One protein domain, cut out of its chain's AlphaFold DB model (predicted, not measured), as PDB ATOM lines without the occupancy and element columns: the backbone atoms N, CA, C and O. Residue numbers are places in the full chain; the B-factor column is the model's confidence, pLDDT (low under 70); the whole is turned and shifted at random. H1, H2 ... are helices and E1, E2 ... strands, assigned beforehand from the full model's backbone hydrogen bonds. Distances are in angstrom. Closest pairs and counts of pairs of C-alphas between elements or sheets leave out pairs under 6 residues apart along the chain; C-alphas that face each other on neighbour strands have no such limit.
ATOM      1  N   ILE A   2      79.564 -80.165 -40.370       60.66
ATOM      2  CA  ILE A   2      78.171 -79.697 -40.352       60.66
ATOM      3  C   ILE A   2      77.284 -80.795 -40.950       60.66
ATOM      4  O   ILE A   2      77.407 -81.153 -42.121       60.66
ATOM      5  N   LYS A   3      76.411 -81.394 -40.132       69.44
ATOM      6  CA  LYS A   3      75.590 -82.535 -40.572       69.44
ATOM      7  C   LYS A   3      74.489 -82.101 -41.542       69.44
ATOM      8  O   LYS A   3      74.268 -82.785 -42.536       69.44
ATOM      9  N   LYS A   4      73.864 -80.946 -41.302       82.69
ATOM     10  CA  LYS A   4      72.742 -80.422 -42.090       82.69
ATOM     11  C   LYS A   4      72.760 -78.892 -42.096       82.69
ATOM     12  O   LYS A   4      73.107 -78.301 -41.074       82.69
ATOM     13  N   ILE A   5      72.364 -78.288 -43.213       89.38
ATOM     14  CA  ILE A   5      72.030 -76.860 -43.286       89.38
ATOM     15  C   ILE A   5      70.758 -76.638 -42.463       89.38
ATOM     16  O   ILE A   5      69.792 -77.394 -42.591       89.38
ATOM     17  N   LYS A   6      70.765 -75.639 -41.584       91.12
ATOM     18  CA  LYS A   6      69.616 -75.278 -40.752       91.12
ATOM     19  C   LYS A   6      69.114 -73.903 -41.152       91.12
ATOM     20  O   LYS A   6      69.917 -72.993 -41.320       91.12
ATOM     21  N   TYR A   7      67.803 -73.771 -41.272       92.25
ATOM     22  CA  TYR A   7      67.142 -72.477 -41.350       92.25
ATOM     23  C   TYR A   7      66.780 -72.023 -39.935       92.25
ATOM     24  O   TYR A   7      66.234 -72.814 -39.163       92.25
ATOM     25  N   ASP A   8      67.108 -70.783 -39.602       91.31
ATOM     26  CA  ASP A   8      66.669 -70.104 -38.390       91.31
ATOM     27  C   ASP A   8      65.541 -69.140 -38.764       91.31
ATOM     28  O   ASP A   8      65.764 -68.140 -39.448       91.31
ATOM     29  N   SER A   9      64.324 -69.469 -38.328       91.25
ATOM     30  CA  SER A   9      63.119 -68.690 -38.610       91.25
ATOM     31  C   SER A   9      63.004 -67.416 -37.779       91.25
ATOM     32  O   SER A   9      62.175 -66.578 -38.103       91.25
ATOM     33  N   ILE A  10      63.778 -67.272 -36.699       91.00
ATOM     34  CA  ILE A  10      63.753 -66.058 -35.871       91.00
ATOM     35  C   ILE A  10      64.525 -64.947 -36.577       91.00
ATOM     36  O   ILE A  10      64.115 -63.792 -36.560       91.00
ATOM     37  N   THR A  11      65.643 -65.302 -37.209       88.62
ATOM     38  CA  THR A  11      66.537 -64.344 -37.870       88.62
ATOM     39  C   THR A  11      66.554 -64.496 -39.390       88.62
ATOM     40  O   THR A  11      67.520 -64.070 -40.003       88.62
ATOM     41  N   ASN A  12      65.582 -65.193 -39.985       91.69
ATOM     42  CA  ASN A  12      65.483 -65.458 -41.429       91.69
ATOM     43  C   ASN A  12      66.828 -65.767 -42.115       91.69
ATOM     44  O   ASN A  12      67.219 -65.122 -43.094       91.69
ATOM     45  N   LYS A  13      67.577 -66.744 -41.581       91.50
ATOM     46  CA  LYS A  13      68.921 -67.059 -42.091       91.50
ATOM     47  C   LYS A  13      69.235 -68.536 -42.176       91.50
ATOM     48  O   LYS A  13      68.689 -69.357 -41.441       91.50
ATOM     49  N   PHE A  14      70.204 -68.861 -43.025       91.81
ATOM     50  CA  PHE A  14      70.794 -70.193 -43.058       91.81
ATOM     51  C   PHE A  14      72.079 -70.293 -42.237       91.81
ATOM     52  O   PHE A  14      72.955 -69.434 -42.278       91.81
ATOM     53  N   ILE A  15      72.211 -71.418 -41.538       89.75
ATOM     54  CA  ILE A  15      73.409 -71.848 -40.822       89.75
ATOM     55  C   ILE A  15      73.906 -73.132 -41.479       89.75
ATOM     56  O   ILE A  15      73.167 -74.112 -41.596       89.75
ATOM     57  N   GLY A  16      75.182 -73.158 -41.857       89.25
ATOM     58  CA  GLY A  16      75.835 -74.361 -42.379       89.25
ATOM     59  C   GLY A  16      76.467 -74.224 -43.758       89.25
ATOM     60  O   GLY A  16      77.122 -75.166 -44.203       89.25
ATOM     61  N   PHE A  17      76.307 -73.074 -44.408       92.88
ATOM     62  CA  PHE A  17      77.027 -72.720 -45.628       92.88
ATOM     63  C   PHE A  17      78.424 -72.159 -45.325       92.88
ATOM     64  O   PHE A  17      78.638 -71.608 -44.236       92.88
ATOM     65  N   PRO A  18      79.380 -72.291 -46.262       92.25
ATOM     66  CA  PRO A  18      80.640 -71.570 -46.187       92.25
ATOM     67  C   PRO A  18      80.353 -70.072 -46.284       92.25
ATOM     68  O   PRO A  18      79.631 -69.629 -47.167       92.25
ATOM     69  N   THR A  19      80.858 -69.284 -45.338       90.06
ATOM     70  CA  THR A  19      80.591 -67.838 -45.330       90.06
ATOM     71  C   THR A  19      81.647 -67.114 -46.163       90.06
ATOM     72  O   THR A  19      82.835 -67.342 -45.916       90.06
ATOM     73  N   PRO A  20      81.260 -66.229 -47.099       90.75
ATOM     74  CA  PRO A  20      82.215 -65.388 -47.808       90.75
ATOM     75  C   PRO A  20      83.069 -64.567 -46.844       90.75
ATOM     76  O   PRO A  20      82.623 -64.193 -45.754       90.75
ATOM     77  N   LEU A  21      84.307 -64.310 -47.252       91.56
ATOM     78  CA  LEU A  21      85.280 -63.601 -46.436       91.56
ATOM     79  C   LEU A  21      85.412 -62.151 -46.900       91.56
ATOM     80  O   LEU A  21      85.582 -61.893 -48.087       91.56
ATOM     81  N   ASP A  22      85.403 -61.227 -45.946       90.94
ATOM     82  CA  ASP A  22      85.858 -59.851 -46.114       90.94
ATOM     83  C   ASP A  22      87.061 -59.636 -45.190       90.94
ATOM     84  O   ASP A  22      87.026 -60.029 -44.026       90.94
ATOM     85  N   HIS A  23      88.170 -59.100 -45.703       87.25
ATOM     86  CA  HIS A  23      89.444 -59.029 -44.968       87.25
ATOM     87  C   HIS A  23      89.877 -60.376 -44.346       87.25
ATOM     88  O   HIS A  23      90.459 -60.430 -43.259       87.25
ATOM     89  N   GLY A  24      89.556 -61.492 -45.007       88.69
ATOM     90  CA  GLY A  24      89.852 -62.840 -44.524       88.69
ATOM     91  C   GLY A  24      88.986 -63.336 -43.357       88.69
ATOM     92  O   GLY A  24      89.146 -64.493 -42.945       88.69
ATOM     93  N   VAL A  25      88.072 -62.520 -42.825       91.88
ATOM     94  CA  VAL A  25      87.108 -62.881 -41.771       91.88
ATOM     95  C   VAL A  25      85.706 -63.079 -42.361       91.88
ATOM     96  O   VAL A  25      85.389 -62.477 -43.381       91.88
ATOM     97  N   PRO A  26      84.855 -63.942 -41.778       91.06
ATOM     98  CA  PRO A  26      83.517 -64.190 -42.312       91.06
ATOM     99  C   PRO A  26      82.647 -62.932 -42.238       91.06
ATOM    100  O   PRO A  26      82.601 -62.263 -41.201       91.06
ATOM    101  N   ILE A  27      81.907 -62.648 -43.310       90.75
ATOM    102  CA  ILE A  27      80.913 -61.572 -43.315       90.75
ATOM    103  C   ILE A  27      79.760 -61.962 -42.384       90.75
ATOM    104  O   ILE A  27      79.107 -62.996 -42.553       90.75
ATOM    105  N   LYS A  28      79.513 -61.130 -41.370       87.12
ATOM    106  CA  LYS A  28      78.472 -61.381 -40.372       87.12
ATOM    107  C   LYS A  28      77.089 -61.339 -41.029       87.12
ATOM    108  O   LYS A  28      76.813 -60.439 -41.811       87.12
ATOM    109  N   GLU A  29      76.229 -62.293 -40.675       87.44
ATOM    110  CA  GLU A  29      74.847 -62.394 -41.179       87.44
ATOM    111  C   GLU A  29      74.728 -62.434 -42.721       87.44
ATOM    112  O   GLU A  29      73.712 -62.023 -43.266       87.44
ATOM    113  N   TYR A  30      75.730 -62.949 -43.449       91.56
ATOM    114  CA  TYR A  30      75.707 -62.946 -44.923       91.56
ATOM    115  C   TYR A  30      74.470 -63.635 -45.529       91.56
ATOM    116  O   TYR A  30      73.899 -63.160 -46.505       91.56
ATOM    117  N   TYR A  31      74.030 -64.747 -44.934       92.62
ATOM    118  CA  TYR A  31      72.869 -65.518 -45.395       92.62
ATOM    119  C   TYR A  31      71.558 -65.098 -44.723       92.62
ATOM    120  O   TYR A  31      70.709 -65.950 -44.468       92.62
ATOM    121  N   HIS A  32      71.414 -63.813 -44.405       93.38
ATOM    122  CA  HIS A  32      70.192 -63.209 -43.879       93.38
ATOM    123  C   HIS A  32      69.409 -62.531 -45.007       93.38
ATOM    124  O   HIS A  32      69.956 -61.697 -45.731       93.38
ATOM    125  N   THR A  33      68.123 -62.850 -45.153       92.88
ATOM    126  CA  THR A  33      67.241 -62.183 -46.123       92.88
ATOM    127  C   THR A  33      65.773 -62.402 -45.783       92.88
ATOM    128  O   THR A  33      65.399 -63.483 -45.335       92.88
ATOM    129  N   ASP A  34      64.928 -61.418 -46.083       93.25
ATOM    130  CA  ASP A  34      63.469 -61.547 -45.966       93.25
ATOM    131  C   ASP A  34      62.815 -62.099 -47.250       93.25
ATOM    132  O   ASP A  34      61.607 -62.330 -47.299       93.25
ATOM    133  N   SER A  35      63.600 -62.341 -48.307       95.31
ATOM    134  CA  SER A  35      63.109 -62.885 -49.578       95.31
ATOM    135  C   SER A  35      63.134 -64.414 -49.601       95.31
ATOM    136  O   SER A  35      64.200 -65.040 -49.604       95.31
ATOM    137  N   LEU A  36      61.954 -65.032 -49.720       92.44
ATOM    138  CA  LEU A  36      61.822 -66.483 -49.880       92.44
ATOM    139  C   LEU A  36      62.539 -67.001 -51.136       92.44
ATOM    140  O   LEU A  36      63.116 -68.090 -51.110       92.44
ATOM    141  N   ASP A  37      62.524 -66.239 -52.229       96.31
ATOM    142  CA  ASP A  37      63.179 -66.646 -53.473       96.31
ATOM    143  C   ASP A  37      64.699 -66.653 -53.323       96.31
ATOM    144  O   ASP A  37      65.364 -67.579 -53.791       96.31
ATOM    145  N   THR A  38      65.252 -65.689 -52.583       95.00
ATOM    146  CA  THR A  38      66.679 -65.675 -52.240       95.00
ATOM    147  C   THR A  38      67.045 -66.862 -51.347       95.00
ATOM    148  O   THR A  38      68.054 -67.521 -51.599       95.00
ATOM    149  N   LEU A  39      66.207 -67.203 -50.359       92.94
ATOM    150  CA  LEU A  39      66.420 -68.388 -49.522       92.94
ATOM    151  C   LEU A  39      66.424 -69.681 -50.351       92.94
ATOM    152  O   LEU A  39      67.322 -70.511 -50.200       92.94
ATOM    153  N   LYS A  40      65.453 -69.850 -51.260       93.81
ATOM    154  CA  LYS A  40      65.401 -71.003 -52.175       93.81
ATOM    155  C   LYS A  40      66.635 -71.066 -53.068       93.81
ATOM    156  O   LYS A  40      67.201 -72.143 -53.246       93.81
ATOM    157  N   LEU A  41      67.056 -69.923 -53.608       95.44
ATOM    158  CA  LEU A  41      68.237 -69.836 -54.457       95.44
ATOM    159  C   LEU A  41      69.482 -70.299 -53.700       95.44
ATOM    160  O   LEU A  41      70.180 -71.183 -54.189       95.44
ATOM    161  N   TRP A  42      69.735 -69.782 -52.497       94.75
ATOM    162  CA  TRP A  42      70.882 -70.205 -51.689       94.75
ATOM    163  C   TRP A  42      70.826 -71.687 -51.327       94.75
ATOM    164  O   TRP A  42      71.823 -72.384 -51.483       94.75
ATOM    165  N   PHE A  43      69.663 -72.188 -50.908       92.88
ATOM    166  CA  PHE A  43      69.509 -73.593 -50.531       92.88
ATOM    167  C   PHE A  43      69.803 -74.567 -51.677       92.88
ATOM    168  O   PHE A  43      70.363 -75.635 -51.438       92.88
ATOM    169  N   ASN A  44      69.454 -74.193 -52.909       93.81
ATOM    170  CA  ASN A  44      69.634 -75.049 -54.078       93.81
ATOM    171  C   ASN A  44      71.004 -74.899 -54.752       93.81
ATOM    172  O   ASN A  44      71.397 -75.792 -55.497       93.81
ATOM    173  N   SER A  45      71.699 -73.773 -54.553       93.38
ATOM    174  CA  SER A  45      72.930 -73.444 -55.293       93.38
ATOM    175  C   SER A  45      74.208 -73.502 -54.464       93.38
ATOM    176  O   SER A  45      75.288 -73.585 -55.043       93.38
ATOM    177  N   ILE A  46      74.113 -73.433 -53.134       93.12
ATOM    178  CA  ILE A  46      75.285 -73.333 -52.267       93.12
ATOM    179  C   ILE A  46      75.537 -74.668 -51.586       93.12
ATOM    180  O   ILE A  46      74.686 -75.208 -50.876       93.12
ATOM    181  N   ASP A  47      76.756 -75.167 -51.753       91.50
ATOM    182  CA  ASP A  47      77.195 -76.367 -51.067       91.50
ATOM    183  C   ASP A  47      77.341 -76.133 -49.563       91.50
ATOM    184  O   ASP A  47      77.735 -75.077 -49.067       91.50
ATOM    185  N   LYS A  48      77.039 -77.177 -48.799       91.88
ATOM    186  CA  LYS A  48      77.252 -77.184 -47.353       91.88
ATOM    187  C   LYS A  48      78.747 -77.077 -47.038       91.88
ATOM    188  O   LYS A  48      79.559 -77.775 -47.640       91.88
ATOM    189  N   ALA A  49      79.094 -76.319 -45.998       92.12
ATOM    190  CA  ALA A  49      80.468 -76.263 -45.511       92.12
ATOM    191  C   ALA A  49      80.973 -77.659 -45.104       92.12
ATOM    192  O   ALA A  49      80.339 -78.377 -44.315       92.12
ATOM    193  N   SER A  50      82.139 -78.032 -45.627       90.19
ATOM    194  CA  SER A  50      82.788 -79.318 -45.360       90.19
ATOM    195  C   SER A  50      83.549 -79.303 -44.034       90.19
ATOM    196  O   SER A  50      83.583 -80.309 -43.316       90.19
ATOM    197  N   LEU A  51      84.093 -78.143 -43.660       89.75
ATOM    198  CA  LEU A  51      84.929 -77.951 -42.481       89.75
ATOM    199  C   LEU A  51      84.413 -76.795 -41.615       89.75
ATOM    200  O   LEU A  51      83.626 -75.952 -42.048       89.75
ATOM    201  N   LEU A  52      84.865 -76.774 -40.362       90.25
ATOM    202  CA  LEU A  52      84.649 -75.670 -39.433       90.25
ATOM    203  C   LEU A  52      86.008 -75.046 -39.140       90.25
ATOM    204  O   LEU A  52      86.885 -75.730 -38.617       90.25
ATOM    205  N   ASN A  53      86.173 -73.768 -39.463       90.69
ATOM    206  CA  ASN A  53      87.350 -73.023 -39.053       90.69
ATOM    207  C   ASN A  53      87.113 -72.429 -37.665       90.69
ATOM    208  O   ASN A  53      86.068 -71.821 -37.431       90.69
ATOM    209  N   VAL A  54      88.068 -72.607 -36.753       92.50
ATOM    210  CA  VAL A  54      87.959 -72.198 -35.349       92.50
ATOM    211  C   VAL A  54      89.185 -71.379 -34.977       92.50
ATOM    212  O   VAL A  54      90.316 -71.827 -35.152       92.50
ATOM    213  N   HIS A  55      88.962 -70.190 -34.427       93.25
ATOM    214  CA  HIS A  55      90.020 -69.341 -33.891       93.25
ATOM    215  C   HIS A  55      89.818 -69.170 -32.389       93.25
ATOM    216  O   HIS A  55      88.787 -68.657 -31.945       93.25
ATOM    217  N   MET A  56      90.816 -69.591 -31.620       95.00
ATOM    218  CA  MET A  56      90.846 -69.489 -30.165       95.00
ATOM    219  C   MET A  56      91.882 -68.447 -29.750       95.00
ATOM    220  O   MET A  56      92.942 -68.347 -30.369       95.00
ATOM    221  N   ILE A  57      91.601 -67.701 -28.684       93.50
ATOM    222  CA  ILE A  57      92.609 -66.895 -27.994       93.50
ATOM    223  C   ILE A  57      93.079 -67.678 -26.775       93.50
ATOM    224  O   ILE A  57      92.276 -68.061 -25.925       93.50
ATOM    225  N   GLN A  58      94.391 -67.892 -26.702       93.06
ATOM    226  CA  GLN A  58      95.071 -68.477 -25.556       93.06
ATOM    227  C   GLN A  58      95.827 -67.371 -24.811       93.06
ATOM    228  O   GLN A  58      96.808 -66.846 -25.344       93.06
ATOM    229  N   PRO A  59      95.405 -67.011 -23.589       91.38
ATOM    230  CA  PRO A  59      96.182 -66.134 -22.728       91.38
ATOM    231  C   PRO A  59      97.539 -66.761 -22.408       91.38
ATOM    232  O   PRO A  59      97.645 -67.970 -22.180       91.38
ATOM    233  N   VAL A  60      98.573 -65.927 -22.387       87.62
ATOM    234  CA  VAL A  60      99.931 -66.319 -22.002       87.62
ATOM    235  C   VAL A  60     100.194 -65.803 -20.597       87.62
ATOM    236  O   VAL A  60      99.773 -64.698 -20.254       87.62
ATOM    237  N   GLN A  61     100.862 -66.612 -19.778       80.12
ATOM    238  CA  GLN A  61     101.158 -66.256 -18.397       80.12
ATOM    239  C   GLN A  61     101.976 -64.965 -18.330       80.12
ATOM    240  O   GLN A  61     103.039 -64.857 -18.942       80.12
ATOM    241  N   SER A  62     101.483 -63.994 -17.564       73.25
ATOM    242  CA  SER A  62     102.267 -62.818 -17.195       73.25
ATOM    243  C   SER A  62     103.150 -63.149 -15.993       73.25
ATOM    244  O   SER A  62     102.716 -63.853 -15.085       73.25
ATOM    245  N   THR A  63     104.347 -62.564 -15.921       67.94
ATOM    246  CA  THR A  63     105.202 -62.611 -14.717       67.94
ATOM    247  C   THR A  63     104.515 -62.052 -13.470       67.94
ATOM    248  O   THR A  63     104.948 -62.324 -12.356       67.94
ATOM    249  N   THR A  64     103.443 -61.277 -13.647       70.50
ATOM    250  CA  THR A  64     102.660 -60.657 -12.571       70.50
ATOM    251  C   THR A  64     101.412 -61.444 -12.165       70.50
ATOM    252  O   THR A  64     100.738 -61.045 -11.218       70.50
ATOM    253  N   GLN A  65     101.069 -62.535 -12.858       70.69
ATOM    254  CA  GLN A  65      99.864 -63.322 -12.583       70.69
ATOM    255  C   GLN A  65     100.197 -64.809 -12.429       70.69
ATOM    256  O   GLN A  65     100.690 -65.461 -13.348       70.69
ATOM    257  N   ASN A  66      99.851 -65.364 -11.265       74.25
ATOM    258  CA  ASN A  66     100.017 -66.793 -10.972       74.25
ATOM    259  C   ASN A  66      98.931 -67.672 -11.614       74.25
ATOM    260  O   ASN A  66      99.043 -68.893 -11.596       74.25
ATOM    261  N   THR A  67      97.889 -67.067 -12.185       78.00
ATOM    262  CA  THR A  67      96.776 -67.768 -12.833       78.00
ATOM    263  C   THR A  67      96.666 -67.340 -14.287       78.00
ATOM    264  O   THR A  67      96.487 -66.156 -14.571       78.00
ATOM    265  N   ILE A  68      96.746 -68.304 -15.202       79.06
ATOM    266  CA  ILE A  68      96.504 -68.076 -16.628       79.06
ATOM    267  C   ILE A  68      94.986 -68.102 -16.849       79.06
ATOM    268  O   ILE A  68      94.356 -69.103 -16.498       79.06
ATOM    269  N   PRO A  69      94.377 -67.041 -17.407       82.75
ATOM    270  CA  PRO A  69      92.957 -67.066 -17.729       82.75
ATOM    271  C   PRO A  69      92.631 -68.163 -18.749       82.75
ATOM    272  O   PRO A  69      93.462 -68.518 -19.590       82.75
ATOM    273  N   SER A  70      91.403 -68.675 -18.699       87.44
ATOM    274  CA  SER A  70      90.932 -69.676 -19.654       87.44
ATOM    275  C   SER A  70      90.949 -69.142 -21.083       87.44
ATOM    276  O   SER A  70      90.640 -67.975 -21.344       87.44
ATOM    277  N   SER A  71      91.268 -70.025 -22.022       91.56
ATOM    278  CA  SER A  71      91.141 -69.761 -23.450       91.56
ATOM    279  C   SER A  71      89.683 -69.497 -23.811       91.56
ATOM    280  O   SER A  71      88.767 -70.059 -23.207       91.56
ATOM    281  N   PHE A  72      89.456 -68.679 -24.833       92.31
ATOM    282  CA  PHE A  72      88.106 -68.383 -25.301       92.31
ATOM    283  C   PHE A  72      88.016 -68.385 -26.823       92.31
ATOM    284  O   PHE A  72      89.001 -68.171 -27.537       92.31
ATOM    285  N   LEU A  73      86.812 -68.663 -27.316       94.19
ATOM    286  CA  LEU A  73      86.507 -68.695 -28.737       94.19
ATOM    287  C   LEU A  73      86.397 -67.268 -29.276       94.19
ATOM    288  O   LEU A  73      85.535 -66.509 -28.842       94.19
ATOM    289  N   LEU A  74      87.241 -66.922 -30.248       91.94
ATOM    290  CA  LEU A  74      87.154 -65.647 -30.960       91.94
ATOM    291  C   LEU A  74      86.145 -65.729 -32.108       91.94
ATOM    292  O   LEU A  74      85.338 -64.826 -32.301       91.94
ATOM    293  N   SER A  75      86.198 -66.810 -32.888       91.06
ATOM    294  CA  SER A  75      85.283 -67.023 -34.013       91.06
ATOM    295  C   SER A  75      85.241 -68.490 -34.425       91.06
ATOM    296  O   SER A  75      86.285 -69.144 -34.440       91.06
ATOM    297  N   ALA A  76      84.074 -68.965 -34.857       91.19
ATOM    298  CA  ALA A  76      83.922 -70.241 -35.546       91.19
ATOM    299  C   ALA A  76      82.946 -70.092 -36.717       91.19
ATOM    300  O   ALA A  76      81.871 -69.521 -36.549       91.19
ATOM    301  N   TYR A  77      83.315 -70.591 -37.896       90.62
ATOM    302  CA  TYR A  77      82.485 -70.486 -39.097       90.62
ATOM    303  C   TYR A  77      82.776 -71.609 -40.096       90.62
ATOM    304  O   TYR A  77      83.852 -72.213 -40.091       90.62
ATOM    305  N   GLY A  78      81.782 -71.922 -40.928       90.31
ATOM    306  CA  GLY A  78      81.894 -72.951 -41.958       90.31
ATOM    307  C   GLY A  78      82.801 -72.503 -43.101       90.31
ATOM    308  O   GLY A  78      82.736 -71.347 -43.518       90.31
ATOM    309  N   ILE A  79      83.624 -73.421 -43.609       90.75
ATOM    310  CA  ILE A  79      84.479 -73.212 -44.783       90.75
ATOM    311  C   ILE A  79      84.417 -74.423 -45.726       90.75
ATOM    312  O   ILE A  79      84.010 -75.520 -45.336       90.75
ATOM    313  N   ASP A  80      84.880 -74.218 -46.951       89.12
ATOM    314  CA  ASP A  80      84.988 -75.197 -48.041       89.12
ATOM    315  C   ASP A  80      86.453 -75.470 -48.457       89.12
ATOM    316  O   ASP A  80      86.710 -76.079 -49.490       89.12
ATOM    317  N   ASN A  81      87.420 -75.055 -47.628       83.50
ATOM    318  CA  ASN A  81      88.866 -75.172 -47.864       83.50
ATOM    319  C   ASN A  81      89.409 -74.365 -49.066       83.50
ATOM    320  O   ASN A  81      90.502 -74.647 -49.554       83.50
ATOM    321  N   THR A  82      88.677 -73.347 -49.530       88.19
ATOM    322  CA  THR A  82      89.092 -72.481 -50.655       88.19
ATOM    323  C   THR A  82      89.900 -71.252 -50.244       88.19
ATOM    324  O   THR A  82      90.406 -70.539 -51.112       88.19
ATOM    325  N   ALA A  83      90.036 -70.999 -48.936       88.88
ATOM    326  CA  ALA A  83      90.812 -69.875 -48.426       88.88
ATOM    327  C   ALA A  83      92.223 -69.873 -49.031       88.88
ATOM    328  O   ALA A  83      92.777 -70.915 -49.357       88.88
ATOM    329  N   THR A  84      92.808 -68.697 -49.200       92.25
ATOM    330  CA  THR A  84      94.168 -68.539 -49.707       92.25
ATOM    331  C   THR A  84      95.101 -68.046 -48.605       92.25
ATOM    332  O   THR A  84      94.678 -67.520 -47.573       92.25
TER     333      THR A  84
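AT A GLANCE: This is residues 2 to 84 of the 227 residues of the protein "Hypothetical protein" of Rotaria socialis (UniProt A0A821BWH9). What is the shape? With little regular structure, a long hairpin, E3 and E4, reaches out as an arm from a loose base of a short hairpin, E1 and E2, helix H1 and loops; residues 62 to 67 at the arm's tip stand free. What builds it? The printed part has 83 residues, with named elements E1, E2, H1, E3, E4 in chain order holding only 31; the class is mixed, with two antiparallel two-stranded sheets. It is loose, radius of gyration of the C-alphas 17.0 A, spanning 57 by 31 by 26 A.

HOW THE PARTS SIT: How do the first strands pair? E1, residues 6 to 8, and E2, residues 13 to 15, form an antiparallel hairpin at 145 degrees; N 6 and O 15, 2.8 A apart, are within hydrogen-bond range. Where is the helix? The closest C-alphas of E2 and H1, residues 36 to 45, are those of Lys 13 and Leu 39, 8.0 A apart. In H1 every O i to N i+4 pair is within hydrogen-bond range. And the last strands? E3, residues 51 to 57, and E4, residues 72 to 79, form an antiparallel hairpin at 161 degrees, with N 53 and O 77 within hydrogen-bond range at 2.9 A. Both are apart from E2.

IN THESE COORDINATES: Where does E1 begin and E4 end? At C-alpha 6, (69.616, -75.278, -40.752), and C-alpha 79, (84.479, -73.212, -44.783). How long are the longer elements? From first to last C-alpha, H1 measures 14.2 A, E3 19.8 A and E4 20.4 A.

THE WHOLE: Which links are long? E2 to H1 and E3 to E4; the printed part has no cut. Where is confidence low? Residues 2, 3 and 63 have pLDDT under 70.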